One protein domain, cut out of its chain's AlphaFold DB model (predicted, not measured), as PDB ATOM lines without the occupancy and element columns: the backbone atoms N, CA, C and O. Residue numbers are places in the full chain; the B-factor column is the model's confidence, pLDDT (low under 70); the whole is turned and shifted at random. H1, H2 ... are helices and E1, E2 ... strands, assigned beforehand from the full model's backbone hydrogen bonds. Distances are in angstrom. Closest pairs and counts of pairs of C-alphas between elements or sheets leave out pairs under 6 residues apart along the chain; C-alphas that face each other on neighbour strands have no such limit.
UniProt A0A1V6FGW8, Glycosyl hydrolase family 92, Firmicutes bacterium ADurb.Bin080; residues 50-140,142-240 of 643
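Overview. This is residues 50 to 140 and 142 to 240 of the 643 residues of the protein "Glycosyl hydrolase family 92" of Firmicutes bacterium ADurb.Bin080 (UniProt A0A1V6FGW8). One twisted, antiparallel sheet of twelve strands branches and folds back on itself, with the two long strands E11 and E12 doubling back at the fold. From E12 one wing runs through E7, E6 and E5 to E4 and a second through E8, E3 and E2 to E1; E10 and E9 continue the sheet from E11, H1 lies over E11 and E12, and the loop of residues 56 to 84 reaches out beyond E1. The printed part has 190 residues, with twelve named strands, E1 to E12, followed by one named helix, H1: mostly strand. It is compact, with a radius of gyration of the C-alphas of 16.2 A, and spans 53 by 36 by 30 A.

Arrangement. E12, residues 213 to 227, has three neighbours. E7, residues 142 to 149, and E8, residues 153 to 160, lie on one side of it, with N 145 and O 222 at 2.8 A and N 153 and O 215 at 2.8 A. E11, residues 193 to 208, lies on the other side, with N 199 and O 223 at 2.9 A and N 206 and O 214 at 2.9 A. On the other side of E7 from E12 lies E6, residues 132 to 138, whose other neighbour is E5, residues 124 to 128, and E5 is the neighbour of the edge strand E4, residues 117 to 121; N 135 and O 146, N 125 and O 136 are each at 2.9 A, N 119 and O 126 at 3.0 A. E4, E5 and E6 form a meander, each strand the antiparallel neighbour of the one before. So do E1, residues 52 to 55, E2, residues 85 to 88, and E3, residues 103 to 107, with N 53 and O 87, N 86 and O 106 each at 2.8 A; E3 pairs with E8 through N 107 and O 154, 2.7 A. The closest C-alphas of E1 and E7, Ser 52 and Val 143, are 7.5 A apart. A third meander is E9, residues 174 to 179, E10, residues 182 to 188, E11 and E12, with N 177 and O 184 at 3.0 A and N 185 and O 196 at 2.9 A. H1, residues 231 to 239, is on the sheet at a height of 8.0 A, over E12 and only just over E11, on which 3 of its C-alphas fall; on the local plane it stands at 59 degrees to E12, only just slantwise to the strands. Its closest C-alpha to E12 is Ala 234, 4.8 A from Tyr 226. In H1, 2 of 5 O i to N i+4 pairs and 6 of 6 O i to N i+3 pairs are within hydrogen-bond range.

Along the chain. E1 begins at C-alpha 52 (24.299, 89.457, 58.145). E12 goes from C-alpha 213 (31.878, 83.021, 42.482) by C-alpha 218 (31.076, 68.699, 51.362) to C-alpha 227 (35.871, 98.080, 53.912), 19.3 A from first to last. E7 measures 21.7 A, E11 20.4 A, E6 19.7 A and H1 14.0 A.

Size, cuts and confidence. The C-alphas of Gly 72 and Gly 180, the two farthest apart, are 52.9 A apart. Residue 141 is not printed, and C-alphas 140 and 142 are 5.9 A apart across the cut. The links E1 to E2, E2 to E3 and E8 to E9 are long. Mean pLDDT of the printed part is 87.2; residues 97 to 99 and 162 to 174 are under 70.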
ATOM      1  N   PHE A  50      27.056  96.879  59.407       89.00
ATOM      2  CA  PHE A  50      27.440  95.573  58.935       89.00
ATOM      3  C   PHE A  50      26.691  94.510  59.721       89.00
ATOM      4  O   PHE A  50      27.017  94.163  60.855       89.00
ATOM      5  N   CYS A  51      25.639  94.020  59.088       92.38
ATOM      6  CA  CYS A  51      24.803  92.952  59.582       92.38
ATOM      7  C   CYS A  51      24.732  91.844  58.538       92.38
ATOM      8  O   CYS A  51      24.788  92.111  57.335       92.38
ATOM      9  N   SER A  52      24.591  90.606  59.001       95.31
ATOM     10  CA  SER A  52      24.299  89.457  58.145       95.31
ATOM     11  C   SER A  52      22.808  89.147  58.231       95.31
ATOM     12  O   SER A  52      22.268  88.936  59.318       95.31
ATOM     13  N   VAL A  53      22.124  89.175  57.087       94.56
ATOM     14  CA  VAL A  53      20.665  89.066  56.995       94.56
ATOM     15  C   VAL A  53      20.283  87.790  56.258       94.56
ATOM     16  O   VAL A  53      20.561  87.672  55.060       94.56
ATOM     17  N   PRO A  54      19.577  86.859  56.919       95.50
ATOM     18  CA  PRO A  54      18.842  85.804  56.236       95.50
ATOM     19  C   PRO A  54      17.858  86.440  55.251       95.50
ATOM     20  O   PRO A  54      16.931  87.144  55.638       95.50
ATOM     21  N   TYR A  55      18.080  86.252  53.958       95.19
ATOM     22  CA  TYR A  55      17.414  87.039  52.930       95.19
ATOM     23  C   TYR A  55      16.369  86.211  52.196       95.19
ATOM     24  O   TYR A  55      16.677  85.184  51.592       95.19
ATOM     25  N   SER A  56      15.134  86.692  52.187       93.31
ATOM     26  CA  SER A  56      13.999  86.158  51.429       93.31
ATOM     27  C   SER A  56      13.544  87.104  50.311       93.31
ATOM     28  O   SER A  56      12.853  86.682  49.384       93.31
ATOM     29  N   GLY A  57      13.937  88.382  50.379       88.75
ATOM     30  CA  GLY A  57      13.336  89.461  49.593       88.75
ATOM     31  C   GLY A  57      12.036  89.998  50.200       88.75
ATOM     32  O   GLY A  57      11.252  90.616  49.486       88.75
ATOM     33  N   GLY A  58      11.788  89.756  51.489       88.19
ATOM     34  CA  GLY A  58      10.655  90.339  52.202       88.19
ATOM     35  C   GLY A  58      10.856  91.814  52.529       88.19
ATOM     36  O   GLY A  58      11.944  92.241  52.903       88.19
ATOM     37  N   TYR A  59       9.805  92.610  52.356       82.25
ATOM     38  CA  TYR A  59       9.832  94.036  52.670       82.25
ATOM     39  C   TYR A  59       9.833  94.273  54.191       82.25
ATOM     40  O   TYR A  59       9.110  93.557  54.888       82.25
ATOM     41  N   PRO A  60      10.518  95.321  54.698       77.12
ATOM     42  CA  PRO A  60      11.471  96.222  54.023       77.12
ATOM     43  C   PRO A  60      12.941  95.814  54.186       77.12
ATOM     44  O   PRO A  60      13.811  96.346  53.504       77.12
ATOM     45  N   THR A  61      13.229  94.884  55.090       86.38
ATOM     46  CA  THR A  61      14.587  94.555  55.549       86.38
ATOM     47  C   THR A  61      15.285  93.484  54.715       86.38
ATOM     48  O   THR A  61      16.468  93.210  54.916       86.38
ATOM     49  N   GLY A  62      14.559  92.851  53.792       89.00
ATOM     50  CA  GLY A  62      15.012  91.686  53.041       89.00
ATOM     51  C   GLY A  62      14.623  90.353  53.682       89.00
ATOM     52  O   GLY A  62      14.766  89.328  53.017       89.00
ATOM     53  N   TYR A  63      14.102  90.348  54.915       92.81
ATOM     54  CA  TYR A  63      13.666  89.153  55.650       92.81
ATOM     55  C   TYR A  63      12.133  89.027  55.689       92.81
ATOM     56  O   TYR A  63      11.397  90.002  55.555       92.81
ATOM     57  N   GLY A  64      11.637  87.806  55.898       92.69
ATOM     58  CA  GLY A  64      10.216  87.523  56.093       92.69
ATOM     59  C   GLY A  64       9.454  87.218  54.803       92.69
ATOM     60  O   GLY A  64      10.031  86.894  53.765       92.69
ATOM     61  N   LYS A  65       8.125  87.271  54.865       92.12
ATOM     62  CA  LYS A  65       7.227  86.823  53.780       92.12
ATOM     63  C   LYS A  65       6.301  87.913  53.247       92.12
ATOM     64  O   LYS A  65       5.376  87.620  52.489       92.12
ATOM     65  N   TYR A  66       6.522  89.157  53.660       90.38
ATOM     66  CA  TYR A  66       5.588  90.256  53.454       90.38
ATOM     67  C   TYR A  66       5.933  91.125  52.249       90.38
ATOM     68  O   TYR A  66       7.093  91.424  51.968       90.38
ATOM     69  N   ASN A  67       4.886  91.514  51.523       86.25
ATOM     70  CA  ASN A  67       4.940  92.547  50.504       86.25
ATOM     71  C   ASN A  67       5.086  93.920  51.153       86.25
ATOM     72  O   ASN A  67       4.734  94.134  52.315       86.25
ATOM     73  N   ARG A  68       5.498  94.885  50.331       82.38
ATOM     74  CA  ARG A  68       5.406  96.306  50.653       82.38
ATOM     75  C   ARG A  68       4.010  96.670  51.159       82.38
ATOM     76  O   ARG A  68       3.023  96.425  50.468       82.38
ATOM     77  N   SER A  69       3.958  97.361  52.293       81.38
ATOM     78  CA  SER A  69       2.740  97.978  52.812       81.38
ATOM     79  C   SER A  69       2.974  99.443  53.177       81.38
ATOM     80  O   SER A  69       4.100  99.883  53.363       81.38
ATOM     81  N   THR A  70       1.888 100.206  53.226       78.38
ATOM     82  CA  THR A  70       1.853 101.624  53.643       78.38
ATOM     83  C   THR A  70       0.751 101.899  54.666       78.38
ATOM     84  O   THR A  70       0.684 102.996  55.197       78.38
ATOM     85  N   SER A  71      -0.109 100.915  54.959       80.62
ATOM     86  CA  SER A  71      -1.090 100.970  56.048       80.62
ATOM     87  C   SER A  71      -1.593  99.560  56.379       80.62
ATOM     88  O   SER A  71      -1.604  98.689  55.504       80.62
ATOM     89  N   GLY A  72      -2.041  99.333  57.617       82.62
ATOM     90  CA  GLY A  72      -2.668  98.072  58.032       82.62
ATOM     91  C   GLY A  72      -1.741  96.850  57.997       82.62
ATOM     92  O   GLY A  72      -0.518  96.961  57.927       82.62
ATOM     93  N   SER A  73      -2.322  95.650  58.069       84.12
ATOM     94  CA  SER A  73      -1.542  94.405  58.039       84.12
ATOM     95  C   SER A  73      -1.004  94.122  56.627       84.12
ATOM     96  O   SER A  73      -1.796  94.116  55.681       84.12
ATOM     97  N   PRO A  74       0.306  93.869  56.451       86.88
ATOM     98  CA  PRO A  74       0.886  93.597  55.137       86.88
ATOM     99  C   PRO A  74       0.403  92.256  54.558       86.88
ATOM    100  O   PRO A  74       0.200  91.285  55.286       86.88
ATOM    101  N   SER A  75       0.240  92.184  53.232       87.31
ATOM    102  CA  SER A  75      -0.027  90.915  52.539       87.31
ATOM    103  C   SER A  75       1.256  90.103  52.381       87.31
ATOM    104  O   SER A  75       2.348  90.665  52.320       87.31
ATOM    105  N   SER A  76       1.144  88.782  52.269       90.00
ATOM    106  CA  SER A  76       2.301  87.914  52.029       90.00
ATOM    107  C   SER A  76       2.496  87.625  50.534       90.00
ATOM    108  O   SER A  76       1.516  87.433  49.818       90.00
ATOM    109  N   PHE A  77       3.745  87.582  50.053       88.88
ATOM    110  CA  PHE A  77       4.075  87.123  48.687       88.88
ATOM    111  C   PHE A  77       4.395  85.627  48.624       88.88
ATOM    112  O   PHE A  77       4.379  85.035  47.549       88.88
ATOM    113  N   ILE A  78       4.654  85.013  49.781       88.50
ATOM    114  CA  ILE A  78       4.829  83.572  49.959       88.50
ATOM    115  C   ILE A  78       4.059  83.088  51.183       88.50
ATOM    116  O   ILE A  78       3.839  83.833  52.135       88.50
ATOM    117  N   SER A  79       3.655  81.820  51.169       87.06
ATOM    118  CA  SER A  79       2.836  81.223  52.230       87.06
ATOM    119  C   SER A  79       3.631  80.752  53.450       87.06
ATOM    120  O   SER A  79       3.046  80.548  54.510       87.06
ATOM    121  N   LYS A  80       4.950  80.560  53.320       89.69
ATOM    122  CA  LYS A  80       5.835  80.065  54.386       89.69
ATOM    123  C   LYS A  80       7.114  80.887  54.457       89.69
ATOM    124  O   LYS A  80       7.637  81.288  53.416       89.69
ATOM    125  N   ASN A  81       7.644  81.065  55.666       92.00
ATOM    126  CA  ASN A  81       8.958  81.675  55.861       92.00
ATOM    127  C   ASN A  81      10.011  80.836  55.125       92.00
ATOM    128  O   ASN A  81      10.083  79.614  55.270       92.00
ATOM    129  N   SER A  82      10.756  81.501  54.253       95.06
ATOM    130  CA  SER A  82      11.668  80.876  53.302       95.06
ATOM    131  C   SER A  82      12.889  81.763  53.121       95.06
ATOM    132  O   SER A  82      12.819  82.965  53.358       95.06
ATOM    133  N   ILE A  83      13.990  81.180  52.668       95.69
ATOM    134  CA  ILE A  83      15.277  81.847  52.511       95.69
ATOM    135  C   ILE A  83      15.816  81.647  51.095       95.69
ATOM    136  O   ILE A  83      15.873  80.539  50.566       95.69
ATOM    137  N   LYS A  84      16.190  82.752  50.456       94.88
ATOM    138  CA  LYS A  84      16.833  82.807  49.137       94.88
ATOM    139  C   LYS A  84      18.359  82.768  49.254       94.88
ATOM    140  O   LYS A  84      19.026  82.335  48.316       94.88
ATOM    141  N   GLY A  85      18.894  83.247  50.370       96.12
ATOM    142  CA  GLY A  85      20.323  83.313  50.641       96.12
ATOM    143  C   GLY A  85      20.621  84.224  51.826       96.12
ATOM    144  O   GLY A  85      19.758  84.432  52.674       96.12
ATOM    145  N   ILE A  86      21.821  84.788  51.854       96.94
ATOM    146  CA  ILE A  86      22.288  85.725  52.874       96.94
ATOM    147  C   ILE A  86      22.741  87.003  52.191       96.94
ATOM    148  O   ILE A  86      23.510  86.941  51.236       96.94
ATOM    149  N   THR A  87      22.284  88.148  52.682       95.50
ATOM    150  CA  THR A  87      22.772  89.464  52.256       95.50
ATOM    151  C   THR A  87      23.397  90.206  53.421       95.50
ATOM    152  O   THR A  87      23.164  89.863  54.578       95.50
ATOM    153  N   HIS A  88      24.137  91.259  53.112       93.81
ATOM    154  CA  HIS A  88      24.804  92.106  54.086       93.81
ATOM    155  C   HIS A  88      24.292  93.529  53.986       93.81
ATOM    156  O   HIS A  88      23.922  93.978  52.899       93.81
ATOM    157  N   PHE A  89      24.316  94.225  55.118       89.19
ATOM    158  CA  PHE A  89      23.693  95.533  55.289       89.19
ATOM    159  C   PHE A  89      22.168  95.463  55.124       89.19
ATOM    160  O   PHE A  89      21.620  94.831  54.218       89.19
ATOM    161  N   ALA A  90      21.457  96.111  56.035       87.56
ATOM    162  CA  ALA A  90      20.017  96.282  55.937       87.56
ATOM    163  C   ALA A  90      19.575  97.484  56.766       87.56
ATOM    164  O   ALA A  90      20.175  97.756  57.810       87.56
ATOM    165  N   PRO A  91      18.495  98.162  56.369       86.62
ATOM    166  CA  PRO A  91      17.832  99.102  57.253       86.62
ATOM    167  C   PRO A  91      17.206  98.371  58.450       86.62
ATOM    168  O   PRO A  91      16.960  97.165  58.403       86.62
ATOM    169  N   SER A  92      16.942  99.106  59.532       89.38
ATOM    170  CA  SER A  92      16.310  98.570  60.741       89.38
ATOM    171  C   SER A  92      15.057  99.370  61.059       89.38
ATOM    172  O   SER A  92      15.149 100.541  61.404       89.38
ATOM    173  N   GLY A  93      13.887  98.747  60.944       90.06
ATOM    174  CA  GLY A  93      12.638  99.333  61.415       90.06
ATOM    175  C   GLY A  93      12.003 100.363  60.492       90.06
ATOM    176  O   GLY A  93      11.002 100.939  60.882       90.06
ATOM    177  N   THR A  94      12.555 100.621  59.304       86.31
ATOM    178  CA  THR A  94      12.149 101.779  58.496       86.31
ATOM    179  C   THR A  94      10.917 101.523  57.634       86.31
ATOM    180  O   THR A  94      10.748 100.459  57.037       86.31
ATOM    181  N   GLY A  95      10.077 102.552  57.502       76.75
ATOM    182  CA  GLY A  95       8.953 102.569  56.558       76.75
ATOM    183  C   GLY A  95       9.293 103.077  55.156       76.75
ATOM    184  O   GLY A  95       8.450 102.979  54.260       76.75
ATOM    185  N   ASP A  96      10.493 103.629  54.945       70.06
ATOM    186  CA  ASP A  96      10.843 104.372  53.730       70.06
ATOM    187  C   ASP A  96      10.974 103.475  52.499       70.06
ATOM    188  O   ASP A  96      12.000 102.845  52.219       70.06
ATOM    189  N   ILE A  97       9.899 103.428  51.720       59.25
ATOM    190  CA  ILE A  97       9.875 102.544  50.579       59.25
ATOM    191  C   ILE A  97      10.641 103.123  49.396       59.25
ATOM    192  O   ILE A  97      10.224 104.132  48.830       59.25
ATOM    193  N   LYS A  98      11.590 102.307  48.906       58.91
ATOM    194  CA  LYS A  98      12.414 102.403  47.677       58.91
ATOM    195  C   LYS A  98      13.882 102.713  47.970       58.91
ATOM    196  O   LYS A  98      14.676 102.743  47.029       58.91
ATOM    197  N   ASN A  99      14.254 102.888  49.234       65.81
ATOM    198  CA  ASN A  99      15.596 103.323  49.631       65.81
ATOM    199  C   ASN A  99      16.338 102.255  50.445       65.81
ATOM    200  O   ASN A  99      17.246 102.551  51.215       65.81
ATOM    201  N   PHE A 100      15.966 100.997  50.212       74.94
ATOM    202  CA  PHE A 100      16.545  99.817  50.838       74.94
ATOM    203  C   PHE A 100      17.848  99.399  50.168       74.94
ATOM    204  O   PHE A 100      18.048  99.615  48.970       74.94
ATOM    205  N   TYR A 101      18.696  98.747  50.947       81.81
ATOM    206  CA  TYR A 101      19.934  98.148  50.489       81.81
ATOM    207  C   TYR A 101      20.104  96.789  51.175       81.81
ATOM    208  O   TYR A 101      19.833  96.636  52.362       81.81
ATOM    209  N   ASN A 102      20.510  95.801  50.385       88.94
ATOM    210  CA  ASN A 102      20.946  94.484  50.829       88.94
ATOM    211  C   ASN A 102      21.992  94.035  49.812       88.94
ATOM    212  O   ASN A 102      21.646  93.638  48.693       88.94
ATOM    213  N   TYR A 103      23.256  94.181  50.176       90.00
ATOM    214  CA  TYR A 103      24.378  93.965  49.279       90.00
ATOM    215  C   TYR A 103      24.929  92.550  49.412       90.00
ATOM    216  O   TYR A 103      24.752  91.908  50.445       90.00
ATOM    217  N   PHE A 104      25.611  92.083  48.368       92.94
ATOM    218  CA  PHE A 104      26.436  90.875  48.394       92.94
ATOM    219  C   PHE A 104      25.668  89.609  48.818       92.94
ATOM    220  O   PHE A 104      25.575  89.267  50.000       92.94
ATOM    221  N   LEU A 105      25.102  88.896  47.837       95.25
ATOM    222  CA  LEU A 105      24.237  87.741  48.090       95.25
ATOM    223  C   LEU A 105      25.020  86.428  48.058       95.25
ATOM    224  O   LEU A 105      25.559  86.050  47.021       95.25
ATOM    225  N   ILE A 106      24.981  85.682  49.159       97.62
ATOM    226  CA  ILE A 106      25.445  84.293  49.247       97.62
ATOM    227  C   ILE A 106      24.231  83.373  49.078       97.62
ATOM    228  O   ILE A 106      23.235  83.510  49.785       97.62
ATOM    229  N   LYS A 107      24.294  82.421  48.149       97.06
ATOM    230  CA  LYS A 107      23.232  81.465  47.817       97.06
ATOM    231  C   LYS A 107      23.724  80.024  47.985       97.06
ATOM    232  O   LYS A 107      24.321  79.476  47.058       97.06
ATOM    233  N   PRO A 108      23.408  79.377  49.117       97.50
ATOM    234  CA  PRO A 108      23.691  77.953  49.300       97.50
ATOM    235  C   PRO A 108      22.829  77.023  48.427       97.50
ATOM    236  O   PRO A 108      23.230  75.893  48.180       97.50
ATOM    237  N   SER A 109      21.657  77.477  47.954       96.75
ATOM    238  CA  SER A 109      20.752  76.738  47.048       96.75
ATOM    239  C   SER A 109      20.449  77.555  45.780       96.75
ATOM    240  O   SER A 109      20.373  78.793  45.834       96.75
ATOM    241  N   PRO A 110      20.230  76.912  44.612       93.38
ATOM    242  CA  PRO A 110      19.799  77.609  43.399       93.38
ATOM    243  C   PRO A 110      18.424  78.282  43.549       93.38
ATOM    244  O   PRO A 110      18.190  79.329  42.926       93.38
ATOM    245  N   LYS A 111      17.535  77.721  44.378       93.06
ATOM    246  CA  LYS A 111      16.153  78.180  44.585       93.06
ATOM    247  C   LYS A 111      15.953  78.705  46.007       93.06
ATOM    248  O   LYS A 111      16.822  78.588  46.862       93.06
ATOM    249  N   MET A 112      14.810  79.351  46.227       93.62
ATOM    250  CA  MET A 112      14.393  79.742  47.567       93.62
ATOM    251  C   MET A 112      13.892  78.509  48.319       93.62
ATOM    252  O   MET A 112      13.054  77.776  47.795       93.62
ATOM    253  N   GLU A 113      14.373  78.314  49.542       96.75
ATOM    254  CA  GLU A 113      14.088  77.131  50.352       96.75
ATOM    255  C   GLU A 113      13.206  77.481  51.555       96.75
ATOM    256  O   GLU A 113      13.486  78.465  52.244       96.75
ATOM    257  N   PRO A 114      12.167  76.688  51.866       96.62
ATOM    258  CA  PRO A 114      11.455  76.815  53.130       96.62
ATOM    259  C   PRO A 114      12.403  76.615  54.319       96.62
ATOM    260  O   PRO A 114      13.184  75.658  54.345       96.62
ATOM    261  N   LEU A 115      12.302  77.491  55.319       95.69
ATOM    262  CA  LEU A 115      13.054  77.348  56.564       95.69
ATOM    263  C   LEU A 115      12.490  76.170  57.371       95.69
ATOM    264  O   LEU A 115      11.278  76.072  57.574       95.69
ATOM    265  N   ILE A 116      13.368  75.268  57.816       96.94
ATOM    266  CA  ILE A 116      13.025  74.187  58.758       96.94
ATOM    267  C   ILE A 116      13.354  74.622  60.182       96.94
ATOM    268  O   ILE A 116      12.599  74.335  61.107       96.94
ATOM    269  N   TYR A 117      14.491  75.294  60.350       95.62
ATOM    270  CA  TYR A 117      14.978  75.760  61.637       95.62
ATOM    271  C   TYR A 117      15.823  77.020  61.455       95.62
ATOM    272  O   TYR A 117      16.577  77.143  60.486       95.62
ATOM    273  N   GLU A 118      15.678  77.933  62.405       95.25
ATOM    274  CA  GLU A 118      16.457  79.156  62.549       95.25
ATOM    275  C   GLU A 118      16.701  79.387  64.048       95.25
ATOM    276  O   GLU A 118      15.798  79.187  64.864       95.25
ATOM    277  N   ASN A 119      17.918  79.774  64.419       96.69
ATOM    278  CA  ASN A 119      18.258  80.149  65.789       96.69
ATOM    279  C   ASN A 119      19.271  81.282  65.777       96.69
ATOM    280  O   ASN A 119      20.224  81.240  65.003       96.69
ATOM    281  N   TYR A 120      19.070  82.270  66.638       97.19
ATOM    282  CA  TYR A 120      19.811  83.524  66.622       97.19
ATOM    283  C   TYR A 120      20.468  83.780  67.974       97.19
ATOM    284  O   TYR A 120      19.965  83.354  69.012       97.19
ATOM    285  N   ALA A 121      21.591  84.478  67.928       96.38
ATOM    286  CA  ALA A 121      22.372  84.931  69.062       96.38
ATOM    287  C   ALA A 121      22.899  86.345  68.777       96.38
ATOM    288  O   ALA A 121      22.825  86.837  67.648       96.38
ATOM    289  N   LEU A 122      23.464  86.994  69.796       95.44
ATOM    290  CA  LEU A 122      24.039  88.342  69.702       95.44
ATOM    291  C   LEU A 122      25.055  88.483  68.561       95.44
ATOM    292  O   LEU A 122      25.128  89.521  67.910       95.44
ATOM    293  N   ASP A 123      25.828  87.430  68.319       94.69
ATOM    294  CA  ASP A 123      26.952  87.434  67.395       94.69
ATOM    295  C   ASP A 123      26.802  86.422  66.261       94.69
ATOM    296  O   ASP A 123      27.784  86.087  65.610       94.69
ATOM    297  N   GLY A 124      25.605  85.904  65.993       96.12
ATOM    298  CA  GLY A 124      25.474  84.905  64.944       96.12
ATOM    299  C   GLY A 124      24.129  84.219  64.882       96.12
ATOM    300  O   GLY A 124      23.186  84.559  65.595       96.12
ATOM    301  N   TYR A 125      24.037  83.248  63.983       97.50
ATOM    302  CA  TYR A 125      22.824  82.474  63.785       97.50
ATOM    303  C   TYR A 125      23.090  81.153  63.072       97.50
ATOM    304  O   TYR A 125      24.128  80.954  62.441       97.50
ATOM    305  N   LYS A 126      22.112  80.255  63.172       98.12
ATOM    306  CA  LYS A 126      22.087  78.952  62.513       98.12
ATOM    307  C   LYS A 126      20.826  78.821  61.683       98.12
ATOM    308  O   LYS A 126      19.748  79.188  62.151       98.12
ATOM    309  N   ILE A 127      20.942  78.272  60.480       97.88
ATOM    310  CA  ILE A 127      19.813  78.011  59.582       97.88
ATOM    311  C   ILE A 127      19.897  76.597  59.037       97.88
ATOM    312  O   ILE A 127      20.961  76.124  58.645       97.88
ATOM    313  N   LYS A 128      18.737  75.949  58.949       98.19
ATOM    314  CA  LYS A 128      18.577  74.657  58.293       98.19
ATOM    315  C   LYS A 128      17.397  74.671  57.338       98.19
ATOM    316  O   LYS A 128      16.288  75.105  57.666       98.19
ATOM    317  N   THR A 129      17.648  74.127  56.158       97.88
ATOM    318  CA  THR A 129      16.665  73.852  55.111       97.88
ATOM    319  C   THR A 129      16.755  72.375  54.716       97.88
ATOM    320  O   THR A 129      17.468  71.593  55.346       97.88
ATOM    321  N   ARG A 130      16.024  71.955  53.677       96.94
ATOM    322  CA  ARG A 130      16.187  70.600  53.115       96.94
ATOM    323  C   ARG A 130      17.484  70.432  52.329       96.94
ATOM    324  O   ARG A 130      17.937  69.300  52.160       96.94
ATOM    325  N   GLU A 131      18.034  71.533  51.828       97.62
ATOM    326  CA  GLU A 131      19.136  71.537  50.865       97.62
ATOM    327  C   GLU A 131      20.470  71.933  51.494       97.62
ATOM    328  O   GLU A 131      21.513  71.551  50.967       97.62
ATOM    329  N   TYR A 132      20.443  72.660  52.612       97.81
ATOM    330  CA  TYR A 132      21.651  73.082  53.308       97.81
ATOM    331  C   TYR A 132      21.431  73.373  54.795       97.81
ATOM    332  O   TYR A 132      20.327  73.716  55.233       97.81
ATOM    333  N   GLU A 133      22.531  73.295  55.533       98.31
ATOM    334  CA  GLU A 133      22.708  73.789  56.895       98.31
ATOM    335  C   GLU A 133      23.827  74.830  56.900       98.31
ATOM    336  O   GLU A 133      24.808  74.705  56.162       98.31
ATOM    337  N   MET A 134      23.668  75.875  57.703       97.50
ATOM    338  CA  MET A 134      24.639  76.955  57.796       97.50
ATOM    339  C   MET A 134      24.716  77.509  59.210       97.50
ATOM    340  O   MET A 134      23.689  77.796  59.822       97.50
ATOM    341  N   ASP A 135      25.947  77.772  59.634       98.06
ATOM    342  CA  ASP A 135      26.275  78.598  60.786       98.06
ATOM    343  C   ASP A 135      26.940  79.898  60.309       98.06
ATOM    344  O   ASP A 135      27.798  79.878  59.423       98.06
ATOM    345  N   ALA A 136      26.543  81.023  60.902       97.19
ATOM    346  CA  ALA A 136      27.128  82.338  60.677       97.19
ATOM    347  C   ALA A 136      27.555  82.955  62.015       97.19
ATOM    348  O   ALA A 136      26.771  82.964  62.967       97.19
ATOM    349  N   LYS A 137      28.777  83.487  62.082       95.75
ATOM    350  CA  LYS A 137      29.353  84.118  63.279       95.75
ATOM    351  C   LYS A 137      29.971  85.468  62.919       95.75
ATOM    352  O   LYS A 137      30.819  85.547  62.038       95.75
ATOM    353  N   MET A 138      29.534  86.524  63.584       94.38
ATOM    354  CA  MET A 138      29.960  87.902  63.370       94.38
ATOM    355  C   MET A 138      31.262  88.195  64.116       94.38
ATOM    356  O   MET A 138      31.368  87.956  65.319       94.38
ATOM    357  N   GLY A 139      32.214  88.778  63.397       91.88
ATOM    358  CA  GLY A 139      33.227  89.669  63.948       91.88
ATOM    359  C   GLY A 139      32.765  91.125  63.862       91.88
ATOM    360  O   GLY A 139      31.613  91.416  63.528       91.88
ATOM    361  N   SER A 140      33.662  92.057  64.158       86.19
ATOM    362  CA  SER A 140      33.364  93.486  64.133       86.19
ATOM    363  C   SER A 140      33.200  94.008  62.702       86.19
ATOM    364  O   SER A 140      32.244  94.728  62.420       86.19
ATOM    365  N   TYR A 142      33.809  91.594  59.898       93.75
ATOM    366  CA  TYR A 142      33.712  90.381  59.091       93.75
ATOM    367  C   TYR A 142      32.638  89.428  59.619       93.75
ATOM    368  O   TYR A 142      32.128  89.578  60.726       93.75
ATOM    369  N   VAL A 143      32.290  88.426  58.820       96.06
ATOM    370  CA  VAL A 143      31.427  87.310  59.214       96.06
ATOM    371  C   VAL A 143      32.054  86.000  58.749       96.06
ATOM    372  O   VAL A 143      32.541  85.896  57.625       96.06
ATOM    373  N   ALA A 144      32.082  85.003  59.625       96.25
ATOM    374  CA  ALA A 144      32.496  83.645  59.315       96.25
ATOM    375  C   ALA A 144      31.266  82.789  59.000       96.25
ATOM    376  O   ALA A 144      30.299  82.787  59.760       96.25
ATOM    377  N   TYR A 145      31.329  82.047  57.901       98.00
ATOM    378  CA  TYR A 145      30.309  81.105  57.470       98.00
ATOM    379  C   TYR A 145      30.871  79.689  57.450       98.00
ATOM    380  O   TYR A 145      31.987  79.469  56.983       98.00
ATOM    381  N   SER A 146      30.057  78.738  57.901       98.38
ATOM    382  CA  SER A 146      30.260  77.300  57.717       98.38
ATOM    383  C   SER A 146      28.995  76.732  57.089       98.38
ATOM    384  O   SER A 146      27.936  76.746  57.719       98.38
ATOM    385  N   ILE A 147      29.084  76.283  55.836       98.50
ATOM    386  CA  ILE A 147      27.927  75.889  55.021       98.50
ATOM    387  C   ILE A 147      28.096  74.451  54.544       98.50
ATOM    388  O   ILE A 147      29.035  74.130  53.821       98.50
ATOM    389  N   THR A 148      27.137  73.595  54.886       98.31
ATOM    390  CA  THR A 148      26.985  72.255  54.306       98.31
ATOM    391  C   THR A 148      25.804  72.294  53.350       98.31
ATOM    392  O   THR A 148      24.673  72.486  53.791       98.31
ATOM    393  N   SER A 149      26.043  72.141  52.047       97.06
ATOM    394  CA  SER A 149      24.998  72.222  51.019       97.06
ATOM    395  C   SER A 149      25.088  71.062  50.032       97.06
ATOM    396  O   SER A 149      26.173  70.576  49.726       97.06
ATOM    397  N   LYS A 150      23.937  70.641  49.494       96.75
ATOM    398  CA  LYS A 150      23.865  69.707  48.355       96.75
ATOM    399  C   LYS A 150      24.280  70.343  47.024       96.75
ATOM    400  O   LYS A 150      24.415  69.633  46.032       96.75
ATOM    401  N   HIS A 151      24.430  71.667  46.995       96.19
ATOM    402  CA  HIS A 151      24.765  72.452  45.810       96.19
ATOM    403  C   HIS A 151      26.013  73.298  46.076       96.19
ATOM    404  O   HIS A 151      26.264  73.655  47.229       96.19
ATOM    405  N   PRO A 152      26.756  73.696  45.029       96.69
ATOM    406  CA  PRO A 152      27.769  74.736  45.153       96.69
ATOM    407  C   PRO A 152      27.202  76.006  45.799       96.69
ATOM    408  O   PRO A 152      26.105  76.462  45.454       96.69
ATOM    409  N   VAL A 153      27.965  76.605  46.712       97.81
ATOM    410  CA  VAL A 153      27.645  77.901  47.310       97.81
ATOM    411  C   VAL A 153      27.992  78.984  46.298       97.81
ATOM    412  O   VAL A 153      29.158  79.211  45.980       97.81
ATOM    413  N   ARG A 154      26.965  79.664  45.788       96.75
ATOM    414  CA  ARG A 154      27.115  80.737  44.801       96.75
ATOM    415  C   ARG A 154      27.152  82.080  45.505       96.75
ATOM    416  O   ARG A 154      26.283  82.368  46.319       96.75
ATOM    417  N   ILE A 155      28.111  82.922  45.173       95.81
ATOM    418  CA  ILE A 155      28.242  84.275  45.702       95.81
ATOM    419  C   ILE A 155      28.041  85.235  44.543       95.81
ATOM    420  O   ILE A 155      28.671  85.083  43.504       95.81
ATOM    421  N   ILE A 156      27.161  86.212  44.727       93.50
ATOM    422  CA  ILE A 156      26.801  87.221  43.732       93.50
ATOM    423  C   ILE A 156      27.187  88.582  44.325       93.50
ATOM    424  O   ILE A 156      26.354  89.214  44.992       93.50
ATOM    425  N   PRO A 157      28.444  89.036  44.134       91.44
ATOM    426  CA  PRO A 157      28.943  90.246  44.780       91.44
ATOM    427  C   PRO A 157      28.129  91.480  44.406       91.44
ATOM    428  O   PRO A 157      27.730  92.247  45.276       91.44
ATOM    429  N   GLY A 158      27.774  91.625  43.126       86.75
ATOM    430  CA  GLY A 158      26.973  92.746  42.633       86.75
ATOM    431  C   GLY A 158      25.517  92.768  43.112       86.75
ATOM    432  O   GLY A 158      24.784  93.687  42.774       86.75
ATOM    433  N   TYR A 159      25.033  91.787  43.881       87.50
ATOM    434  CA  TYR A 159      23.635  91.798  44.315       87.50
ATOM    435  C   TYR A 159      23.311  93.032  45.172       87.50
ATOM    436  O   TYR A 159      24.058  93.336  46.096       87.50
ATOM    437  N   ALA A 160      22.186  93.699  44.890       81.94
ATOM    438  CA  ALA A 160      21.761  94.937  45.554       81.94
ATOM    439  C   ALA A 160      20.250  94.980  45.901       81.94
ATOM    440  O   ALA A 160      19.607  96.021  45.804       81.94
ATOM    441  N   GLY A 161      19.667  93.854  46.329       73.38
ATOM    442  CA  GLY A 161      18.427  93.850  47.124       73.38
ATOM    443  C   GLY A 161      17.141  94.461  46.527       73.38
ATOM    444  O   GLY A 161      16.897  94.430  45.323       73.38
ATOM    445  N   LEU A 162      16.273  94.942  47.438       63.94
ATOM    446  CA  LEU A 162      14.875  95.400  47.270       63.94
ATOM    447  C   LEU A 162      14.685  96.792  46.628       63.94
ATOM    448  O   LEU A 162      13.636  97.427  46.796       63.94
ATOM    449  N   SER A 163      15.656  97.292  45.867       55.09
ATOM    450  CA  SER A 163      15.461  98.498  45.058       55.09
ATOM    451  C   SER A 163      14.401  98.224  43.974       55.09
ATOM    452  O   SER A 163      14.638  97.489  43.017       55.09
ATOM    453  N   ASN A 164      13.186  98.744  44.151       44.56
ATOM    454  CA  ASN A 164      12.022  98.342  43.360       44.56
ATOM    455  C   ASN A 164      12.090  98.833  41.895       44.56
ATOM    456  O   ASN A 164      12.295 100.019  41.662       44.56
ATOM    457  N   HIS A 165      11.829  97.912  40.958       43.88
ATOM    458  CA  HIS A 165      11.340  98.065  39.575       43.88
ATOM    459  C   HIS A 165      11.910  99.195  38.677       43.88
ATOM    460  O   HIS A 165      11.683 100.379  38.896       43.88
ATOM    461  N   ASN A 166      12.533  98.767  37.565       39.31
ATOM    462  CA  ASN A 166      13.231  99.494  36.476       39.31
ATOM    463  C   ASN A 166      14.745  99.678  36.613       39.31
ATOM    464  O   ASN A 166      15.408  99.861  35.594       39.31
ATOM    465  N   TYR A 167      15.322  99.480  37.796       39.44
ATOM    466  CA  TYR A 167      16.742  99.155  37.901       39.44
ATOM    467  C   TYR A 167      16.885  97.634  37.856       39.44
ATOM    468  O   TYR A 167      16.942  96.946  38.870       39.44
ATOM    469  N   ARG A 168      16.927  97.082  36.635       39.91
ATOM    470  CA  ARG A 168      17.809  95.924  36.436       39.91
ATOM    471  C   ARG A 168      19.191  96.379  36.921       39.91
ATOM    472  O   ARG A 168      19.509  97.527  36.617       39.91
ATOM    473  N   PRO A 169      19.984  95.546  37.613       42.00
ATOM    474  CA  PRO A 169      21.428  95.724  37.709       42.00
ATOM    475  C   PRO A 169      21.997  96.350  36.436       42.00
ATOM    476  O   PRO A 169      22.162  95.670  35.421       42.00
ATOM    477  N   LYS A 170      22.207  97.666  36.429       40.19
ATOM    478  CA  LYS A 170      22.958  98.312  35.365       40.19
ATOM    479  C   LYS A 170      24.387  97.969  35.727       40.19
ATOM    480  O   LYS A 170      24.887  98.532  36.678       40.19
ATOM    481  N   ARG A 171      24.950  96.949  35.066       45.66
ATOM    482  CA  ARG A 171      26.372  96.559  35.103       45.66
ATOM    483  C   ARG A 171      27.111  96.924  36.399       45.66
ATOM    484  O   ARG A 171      27.578  98.048  36.549       45.66
ATOM    485  N   TYR A 172      27.330  95.945  37.263       52.38
ATOM    486  CA  TYR A 172      28.312  96.105  38.330       52.38
ATOM    487  C   TYR A 172      29.704  95.860  37.756       52.38
ATOM    488  O   TYR A 172      29.930  94.854  37.086       52.38
ATOM    489  N   ALA A 173      30.633  96.778  38.005       54.38
ATOM    490  CA  ALA A 173      32.044  96.516  37.774       54.38
ATOM    491  C   ALA A 173      32.563  95.762  38.998       54.38
ATOM    492  O   ALA A 173      32.865  96.384  40.018       54.38
ATOM    493  N   SER A 174      32.594  94.427  38.919       63.25
ATOM    494  CA  SER A 174      33.298  93.624  39.912       63.25
ATOM    495  C   SER A 174      34.669  93.225  39.377       63.25
ATOM    496  O   SER A 174      34.784  92.677  38.284       63.25
ATOM    497  N   ASN A 175      35.716  93.552  40.133       71.19
ATOM    498  CA  ASN A 175      37.066  93.075  39.858       71.19
ATOM    499  C   ASN A 175      37.404  92.046  40.929       71.19
ATOM    500  O   ASN A 175      37.492  92.402  42.105       71.19
ATOM    501  N   ILE A 176      37.562  90.788  40.514       77.44
ATOM    502  CA  ILE A 176      37.897  89.673  41.397       77.44
ATOM    503  C   ILE A 176      39.345  89.275  41.136       77.44
ATOM    504  O   ILE A 176      39.695  88.897  40.019       77.44
ATOM    505  N   VAL A 177      40.180  89.354  42.168       76.62
ATOM    506  CA  VAL A 177      41.586  88.939  42.112       76.62
ATOM    507  C   VAL A 177      41.833  87.906  43.201       76.62
ATOM    508  O   VAL A 177      41.564  88.161  44.376       76.62
ATOM    509  N   GLN A 178      42.346  86.744  42.806       78.06
ATOM    510  CA  GLN A 178      42.842  85.739  43.737       78.06
ATOM    511  C   GLN A 178      44.319  86.010  44.033       78.06
ATOM    512  O   GLN A 178      45.125  86.101  43.109       78.06
ATOM    513  N   ASP A 179      44.664  86.116  45.314       73.44
ATOM    514  CA  ASP A 179      46.040  86.288  45.781       73.44
ATOM    515  C   ASP A 179      46.248  85.504  47.083       73.44
ATOM    516  O   ASP A 179      45.661  85.809  48.125       73.44
ATOM    517  N   GLY A 180      47.049  84.441  47.005       78.44
ATOM    518  CA  GLY A 180      47.232  83.502  48.108       78.44
ATOM    519  C   GLY A 180      45.909  82.883  48.577       78.44
ATOM    520  O   GLY A 180      45.199  82.239  47.803       78.44
ATOM    521  N   GLU A 181      45.592  83.066  49.863       78.06
ATOM    522  CA  GLU A 181      44.374  82.559  50.517       78.06
ATOM    523  C   GLU A 181      43.159  83.509  50.421       78.06
ATOM    524  O   GLU A 181      42.080  83.184  50.929       78.06
ATOM    525  N   TYR A 182      43.317  84.671  49.773       89.31
ATOM    526  CA  TYR A 182      42.297  85.716  49.701       89.31
ATOM    527  C   TYR A 182      41.702  85.864  48.297       89.31
ATOM    528  O   TYR A 182      42.406  85.853  47.285       89.31
ATOM    529  N   LEU A 183      40.388  86.089  48.248       92.31
ATOM    530  CA  LEU A 183      39.691  86.631  47.084       92.31
ATOM    531  C   LEU A 183      39.311  88.077  47.374       92.31
ATOM    532  O   LEU A 183      38.487  88.344  48.251       92.31
ATOM    533  N   ARG A 184      39.902  89.004  46.624       92.94
ATOM    534  CA  ARG A 184      39.623  90.438  46.716       92.94
ATOM    535  C   ARG A 184      38.588  90.812  45.674       92.94
ATOM    536  O   ARG A 184      38.792  90.544  44.492       92.94
ATOM    537  N   ILE A 185      37.486  91.408  46.115       93.44
ATOM    538  CA  ILE A 185      36.340  91.738  45.272       93.44
ATOM    539  C   ILE A 185      35.990  93.209  45.475       93.44
ATOM    540  O   ILE A 185      35.489  93.606  46.524       93.44
ATOM    541  N   TYR A 186      36.250  94.032  44.467       91.50
ATOM    542  CA  TYR A 186      35.782  95.418  44.457       91.50
ATOM    543  C   TYR A 186      34.392  95.462  43.833       91.50
ATOM    544  O   TYR A 186      34.211  94.883  42.766       91.50
ATOM    545  N   VAL A 187      33.433  96.140  44.467       87.75
ATOM    546  CA  VAL A 187      32.101  96.369  43.891       87.75
ATOM    547  C   VAL A 187      31.735  97.845  44.002       87.75
ATOM    548  O   VAL A 187      31.786  98.428  45.085       87.75
ATOM    549  N   ASP A 188      31.326  98.426  42.879       86.06
ATOM    550  CA  ASP A 188      30.716  99.752  42.805       86.06
ATOM    551  C   ASP A 188      29.194  99.603  42.647       86.06
ATOM    552  O   ASP A 188      28.720  99.089  41.630       86.06
ATOM    553  N   TYR A 189      28.426 100.011  43.660       78.69
ATOM    554  CA  TYR A 189      26.957  99.981  43.657       78.69
ATOM    555  C   TYR A 189      26.341 101.315  43.195       78.69
ATOM    556  O   TYR A 189      25.227 101.648  43.610       78.69
ATOM    557  N   GLU A 190      27.067 102.098  42.387       75.56
ATOM    558  CA  GLU A 190      26.775 103.470  41.923       75.56
ATOM    559  C   GLU A 190      26.815 104.532  43.036       75.56
ATOM    560  O   GLU A 190      27.337 105.625  42.843       75.56
ATOM    561  N   SER A 191      26.266 104.202  44.203       72.69
ATOM    562  CA  SER A 191      26.137 105.079  45.375       72.69
ATOM    563  C   SER A 191      27.206 104.841  46.436       72.69
ATOM    564  O   SER A 191      27.547 105.742  47.195       72.69
ATOM    565  N   ILE A 192      27.739 103.622  46.495       80.19
ATOM    566  CA  ILE A 192      28.760 103.234  47.456       80.19
ATOM    567  C   ILE A 192      29.722 102.235  46.832       80.19
ATOM    568  O   ILE A 192      29.330 101.349  46.068       80.19
ATOM    569  N   LYS A 193      30.996 102.383  47.186       85.56
ATOM    570  CA  LYS A 193      32.083 101.496  46.783       85.56
ATOM    571  C   LYS A 193      32.473 100.640  47.973       85.56
ATOM    572  O   LYS A 193      32.697 101.168  49.060       85.56
ATOM    573  N   ILE A 194      32.531  99.327  47.773       89.00
ATOM    574  CA  ILE A 194      32.855  98.377  48.837       89.00
ATOM    575  C   ILE A 194      33.969  97.443  48.368       89.00
ATOM    576  O   ILE A 194      33.882  96.812  47.311       89.00
ATOM    577  N   PHE A 195      35.009  97.345  49.190       92.19
ATOM    578  CA  PHE A 195      36.104  96.397  49.073       92.19
ATOM    579  C   PHE A 195      35.782  95.185  49.940       92.19
ATOM    580  O   PHE A 195      35.851  95.255  51.164       92.19
ATOM    581  N   TRP A 196      35.418  94.076  49.310       94.62
ATOM    582  CA  TRP A 196      35.145  92.810  49.979       94.62
ATOM    583  C   TRP A 196      36.357  91.892  49.909       94.62
ATOM    584  O   TRP A 196      37.063  91.850  48.899       94.62
ATOM    585  N   VAL A 197      36.563  91.107  50.963       95.50
ATOM    586  CA  VAL A 197      37.610  90.087  51.004       95.50
ATOM    587  C   VAL A 197      37.024  88.785  51.522       95.50
ATOM    588  O   VAL A 197      36.469  88.741  52.618       95.50
ATOM    589  N   ILE A 198      37.158  87.717  50.735       95.75
ATOM    590  CA  ILE A 198      36.845  86.356  51.173       95.75
ATOM    591  C   ILE A 198      38.144  85.646  51.531       95.75
ATOM    592  O   ILE A 198      39.057  85.569  50.712       95.75
ATOM    593  N   LYS A 199      38.188  85.063  52.727       94.81
ATOM    594  CA  LYS A 199      39.225  84.129  53.157       94.81
ATOM    595  C   LYS A 199      38.649  82.717  53.200       94.81
ATOM    596  O   LYS A 199      37.886  82.397  54.114       94.81
ATOM    597  N   LEU A 200      38.981  81.884  52.214       93.75
ATOM    598  CA  LEU A 200      38.493  80.501  52.146       93.75
ATOM    599  C   LEU A 200      39.311  79.615  53.096       93.75
ATOM    600  O   LEU A 200      40.530  79.547  52.994       93.75
ATOM    601  N   ARG A 201      38.638  78.933  54.026       93.56
ATOM    602  CA  ARG A 201      39.259  78.029  55.009       93.56
ATOM    603  C   ARG A 201      39.068  76.560  54.641       93.56
ATOM    604  O   ARG A 201      39.964  75.754  54.868       93.56
ATOM    605  N   LYS A 202      37.909  76.214  54.073       94.88
ATOM    606  CA  LYS A 202      37.554  74.854  53.649       94.88
ATOM    607  C   LYS A 202      36.690  74.893  52.392       94.88
ATOM    608  O   LYS A 202      35.844  75.771  52.252       94.88
ATOM    609  N   GLY A 203      36.879  73.907  51.518       93.69
ATOM    610  CA  GLY A 203      36.248  73.837  50.201       93.69
ATOM    611  C   GLY A 203      37.216  74.246  49.092       93.69
ATOM    612  O   GLY A 203      38.410  74.426  49.324       93.69
ATOM    613  N   SER A 204      36.701  74.376  47.877       92.56
ATOM    614  CA  SER A 204      37.461  74.769  46.694       92.56
ATOM    615  C   SER A 204      36.674  75.761  45.853       92.56
ATOM    616  O   SER A 204      35.448  75.693  45.779       92.56
ATOM    617  N   ILE A 205      37.386  76.645  45.169       92.88
ATOM    618  CA  ILE A 205      36.800  77.524  44.163       92.88
ATOM    619  C   ILE A 205      36.558  76.690  42.904       92.88
ATOM    620  O   ILE A 205      37.503  76.180  42.308       92.88
ATOM    621  N   GLU A 206      35.298  76.539  42.507       91.19
ATOM    622  CA  GLU A 206      34.922  75.859  41.263       91.19
ATOM    623  C   GLU A 206      34.950  76.829  40.078       91.19
ATOM    624  O   GLU A 206      35.381  76.475  38.982       91.19
ATOM    625  N   LYS A 207      34.492  78.066  40.299       89.88
ATOM    626  CA  LYS A 207      34.384  79.083  39.253       89.88
ATOM    627  C   LYS A 207      34.519  80.486  39.831       89.88
ATOM    628  O   LYS A 207      33.952  80.780  40.880       89.88
ATOM    629  N   ILE A 208      35.204  81.354  39.092       88.50
ATOM    630  CA  ILE A 208      35.160  82.808  39.259       88.50
ATOM    631  C   ILE A 208      34.800  83.397  37.895       88.50
ATOM    632  O   ILE A 208      35.482  83.129  36.907       88.50
ATOM    633  N   ASP A 209      33.726  84.175  37.836       83.44
ATOM    634  CA  ASP A 209      33.395  85.030  36.701       83.44
ATOM    635  C   ASP A 209      33.094  86.463  37.168       83.44
ATOM    636  O   ASP A 209      33.079  86.747  38.361       83.44
ATOM    637  N   GLU A 210      32.880  87.385  36.229       75.38
ATOM    638  CA  GLU A 210      32.652  88.811  36.519       75.38
ATOM    639  C   GLU A 210      31.427  89.109  37.407       75.38
ATOM    640  O   GLU A 210      31.332  90.204  37.961       75.38
ATOM    641  N   ASN A 211      30.482  88.174  37.551       83.69
ATOM    642  CA  ASN A 211      29.226  88.376  38.275       83.69
ATOM    643  C   ASN A 211      29.017  87.380  39.427       83.69
ATOM    644  O   ASN A 211      28.151  87.605  40.279       83.69
ATOM    645  N   GLU A 212      29.765  86.279  39.453       89.81
ATOM    646  CA  GLU A 212      29.528  85.142  40.328       89.81
ATOM    647  C   GLU A 212      30.813  84.385  40.699       89.81
ATOM    648  O   GLU A 212      31.694  84.135  39.879       89.81
ATOM    649  N   ILE A 213      30.873  83.953  41.961       93.06
ATOM    650  CA  ILE A 213      31.878  83.021  42.482       93.06
ATOM    651  C   ILE A 213      31.155  81.754  42.939       93.06
ATOM    652  O   ILE A 213      30.166  81.838  43.668       93.06
ATOM    653  N   CYS A 214      31.655  80.583  42.554       95.38
ATOM    654  CA  CYS A 214      31.136  79.291  42.999       95.38
ATOM    655  C   CYS A 214      32.160  78.590  43.889       95.38
ATOM    656  O   CYS A 214      33.288  78.330  43.463       95.38
ATOM    657  N   LEU A 215      31.745  78.257  45.110       95.50
ATOM    658  CA  LEU A 215      32.522  77.485  46.072       95.50
ATOM    659  C   LEU A 215      31.888  76.104  46.253       95.50
ATOM    660  O   LEU A 215      30.677  75.997  46.446       95.50
ATOM    661  N   SER A 216      32.711  75.061  46.238       94.56
ATOM    662  CA  SER A 216      32.267  73.665  46.274       94.56
ATOM    663  C   SER A 216      33.029  72.853  47.317       94.56
ATOM    664  O   SER A 216      34.128  73.209  47.739       94.56
ATOM    665  N   GLY A 217      32.419  71.756  47.757       93.00
ATOM    666  CA  GLY A 217      32.937  70.867  48.795       93.00
ATOM    667  C   GLY A 217      31.810  70.338  49.679       93.00
ATOM    668  O   GLY A 217      30.726  70.914  49.711       93.00
ATOM    669  N   ASN A 218      32.064  69.255  50.421       90.75
ATOM    670  CA  ASN A 218      31.076  68.699  51.362       90.75
ATOM    671  C   ASN A 218      30.672  69.716  52.445       90.75
ATOM    672  O   ASN A 218      29.545  69.702  52.925       90.75
ATOM    673  N   GLN A 219      31.608  70.587  52.818       96.50
ATOM    674  CA  GLN A 219      31.408  71.735  53.689       96.50
ATOM    675  C   GLN A 219      32.317  72.858  53.183       96.50
ATOM    676  O   GLN A 219      33.483  72.602  52.863       96.50
ATOM    677  N   VAL A 220      31.782  74.073  53.117       97.44
ATOM    678  CA  VAL A 220      32.489  75.284  52.700       97.44
ATOM    679  C   VAL A 220      32.575  76.226  53.895       97.44
ATOM    680  O   VAL A 220      31.546  76.707  54.373       97.44
ATOM    681  N   ASP A 221      33.800  76.508  54.337       97.81
ATOM    682  CA  ASP A 221      34.074  77.419  55.448       97.81
ATOM    683  C   ASP A 221      34.844  78.624  54.922       97.81
ATOM    684  O   ASP A 221      35.906  78.468  54.311       97.81
ATOM    685  N   PHE A 222      34.338  79.831  55.157       96.31
ATOM    686  CA  PHE A 222      35.014  81.058  54.745       96.31
ATOM    687  C   PHE A 222      34.666  82.235  55.645       96.31
ATOM    688  O   PHE A 222      33.631  82.255  56.305       96.31
ATOM    689  N   GLN A 223      35.534  83.241  55.645       96.06
ATOM    690  CA  GLN A 223      35.273  84.530  56.275       96.06
ATOM    691  C   GLN A 223      35.071  85.583  55.185       96.06
ATOM    692  O   GLN A 223      35.787  85.567  54.186       96.06
ATOM    693  N   LEU A 224      34.108  86.481  55.370       96.75
ATOM    694  CA  LEU A 224      33.837  87.621  54.497       96.75
ATOM    695  C   LEU A 224      34.031  88.910  55.293       96.75
ATOM    696  O   LEU A 224      33.268  89.166  56.222       96.75
ATOM    697  N   ALA A 225      35.024  89.708  54.916       95.06
ATOM    698  CA  ALA A 225      35.258  91.046  55.449       95.06
ATOM    699  C   ALA A 225      34.916  92.121  54.417       95.06
ATOM    700  O   ALA A 225      34.837  91.844  53.214       95.06
ATOM    701  N   TYR A 226      34.739  93.350  54.896       92.75
ATOM    702  CA  TYR A 226      34.494  94.516  54.055       92.75
ATOM    703  C   TYR A 226      35.286  95.741  54.530       92.75
ATOM    704  O   TYR A 226      35.721  95.821  55.677       92.75
ATOM    705  N   SER A 227      35.434  96.712  53.634       90.00
ATOM    706  CA  SER A 227      35.871  98.080  53.912       90.00
ATOM    707  C   SER A 227      35.283  99.001  52.841       90.00
ATOM    708  O   SER A 227      35.099  98.586  51.696       90.00
ATOM    709  N   PHE A 228      34.985 100.251  53.183       87.12
ATOM    710  CA  PHE A 228      34.683 101.302  52.204       87.12
ATOM    711  C   PHE A 228      35.949 102.019  51.703       87.12
ATOM    712  O   PHE A 228      35.866 102.798  50.760       87.12
ATOM    713  N   ASP A 229      37.123 101.723  52.277       87.12
ATOM    714  CA  ASP A 229      38.375 102.422  51.967       87.12
ATOM    715  C   ASP A 229      39.320 101.601  51.078       87.12
ATOM    716  O   ASP A 229      39.814 102.101  50.068       87.12
ATOM    717  N   SER A 230      39.629 100.351  51.459       90.88
ATOM    718  CA  SER A 230      40.597  99.517  50.724       90.88
ATOM    719  C   SER A 230      40.551  98.031  51.096       90.88
ATOM    720  O   SER A 230      40.088  97.656  52.172       90.88
ATOM    721  N   PHE A 231      41.132  97.171  50.248       92.44
ATOM    722  CA  PHE A 231      41.321  95.746  50.566       92.44
ATOM    723  C   PHE A 231      42.198  95.508  51.800       92.44
ATOM    724  O   PHE A 231      41.898  94.617  52.586       92.44
ATOM    725  N   ILE A 232      43.232  96.331  52.008       91.19
ATOM    726  CA  ILE A 232      44.133  96.206  53.165       91.19
ATOM    727  C   ILE A 232      43.349  96.396  54.467       91.19
ATOM    728  O   ILE A 232      43.495  95.606  55.394       91.19
ATOM    729  N   SER A 233      42.482  97.414  54.519       89.75
ATOM    730  CA  SER A 233      41.612  97.650  55.675       89.75
ATOM    731  C   SER A 233      40.646  96.483  55.903       89.75
ATOM    732  O   SER A 233      40.487  96.056  57.041       89.75
ATOM    733  N   ALA A 234      40.064  95.919  54.839       91.06
ATOM    734  CA  ALA A 234      39.199  94.744  54.954       91.06
ATOM    735  C   ALA A 234      39.957  93.496  55.456       91.06
ATOM    736  O   ALA A 234      39.423  92.730  56.250       91.06
ATOM    737  N   GLU A 235      41.206  93.286  55.029       91.88
ATOM    738  CA  GLU A 235      42.045  92.164  55.479       91.88
ATOM    739  C   GLU A 235      42.436  92.272  56.956       91.88
ATOM    740  O   GLU A 235      42.446  91.266  57.668       91.88
ATOM    741  N   GLN A 236      42.728  93.485  57.435       89.38
ATOM    742  CA  GLN A 236      43.085  93.734  58.835       89.38
ATOM    743  C   GLN A 236      41.956  93.367  59.807       89.38
ATOM    744  O   GLN A 236      42.238  92.935  60.924       89.38
ATOM    745  N   SER A 237      40.695  93.439  59.366       86.25
ATOM    746  CA  SER A 237      39.518  93.034  60.147       86.25
ATOM    747  C   SER A 237      39.538  91.562  60.583       86.25
ATOM    748  O   SER A 237      38.848  91.188  61.524       86.25
ATOM    749  N   PHE A 238      40.329  90.692  59.944       87.50
ATOM    750  CA  PHE A 238      40.432  89.287  60.359       87.50
ATOM    751  C   PHE A 238      41.318  89.055  61.594       87.50
ATOM    752  O   PHE A 238      41.333  87.938  62.108       87.50
ATOM    753  N   ILE A 239      42.069  90.064  62.053       79.75
ATOM    754  CA  ILE A 239      43.028  89.957  63.174       79.75
ATOM    755  C   ILE A 239      42.336  90.194  64.539       79.75
ATOM    756  O   ILE A 239      42.976  90.232  65.584       79.75
ATOM    757  N   GLU A 240      41.015  90.351  64.548       75.44
ATOM    758  CA  GLU A 240      40.239  90.653  65.750       75.44
ATOM    759  C   GLU A 240      40.216  89.524  66.794       75.44
ATOM    760  O   GLU A 240      40.357  88.340  66.486       75.44
TER     761      GLU A 240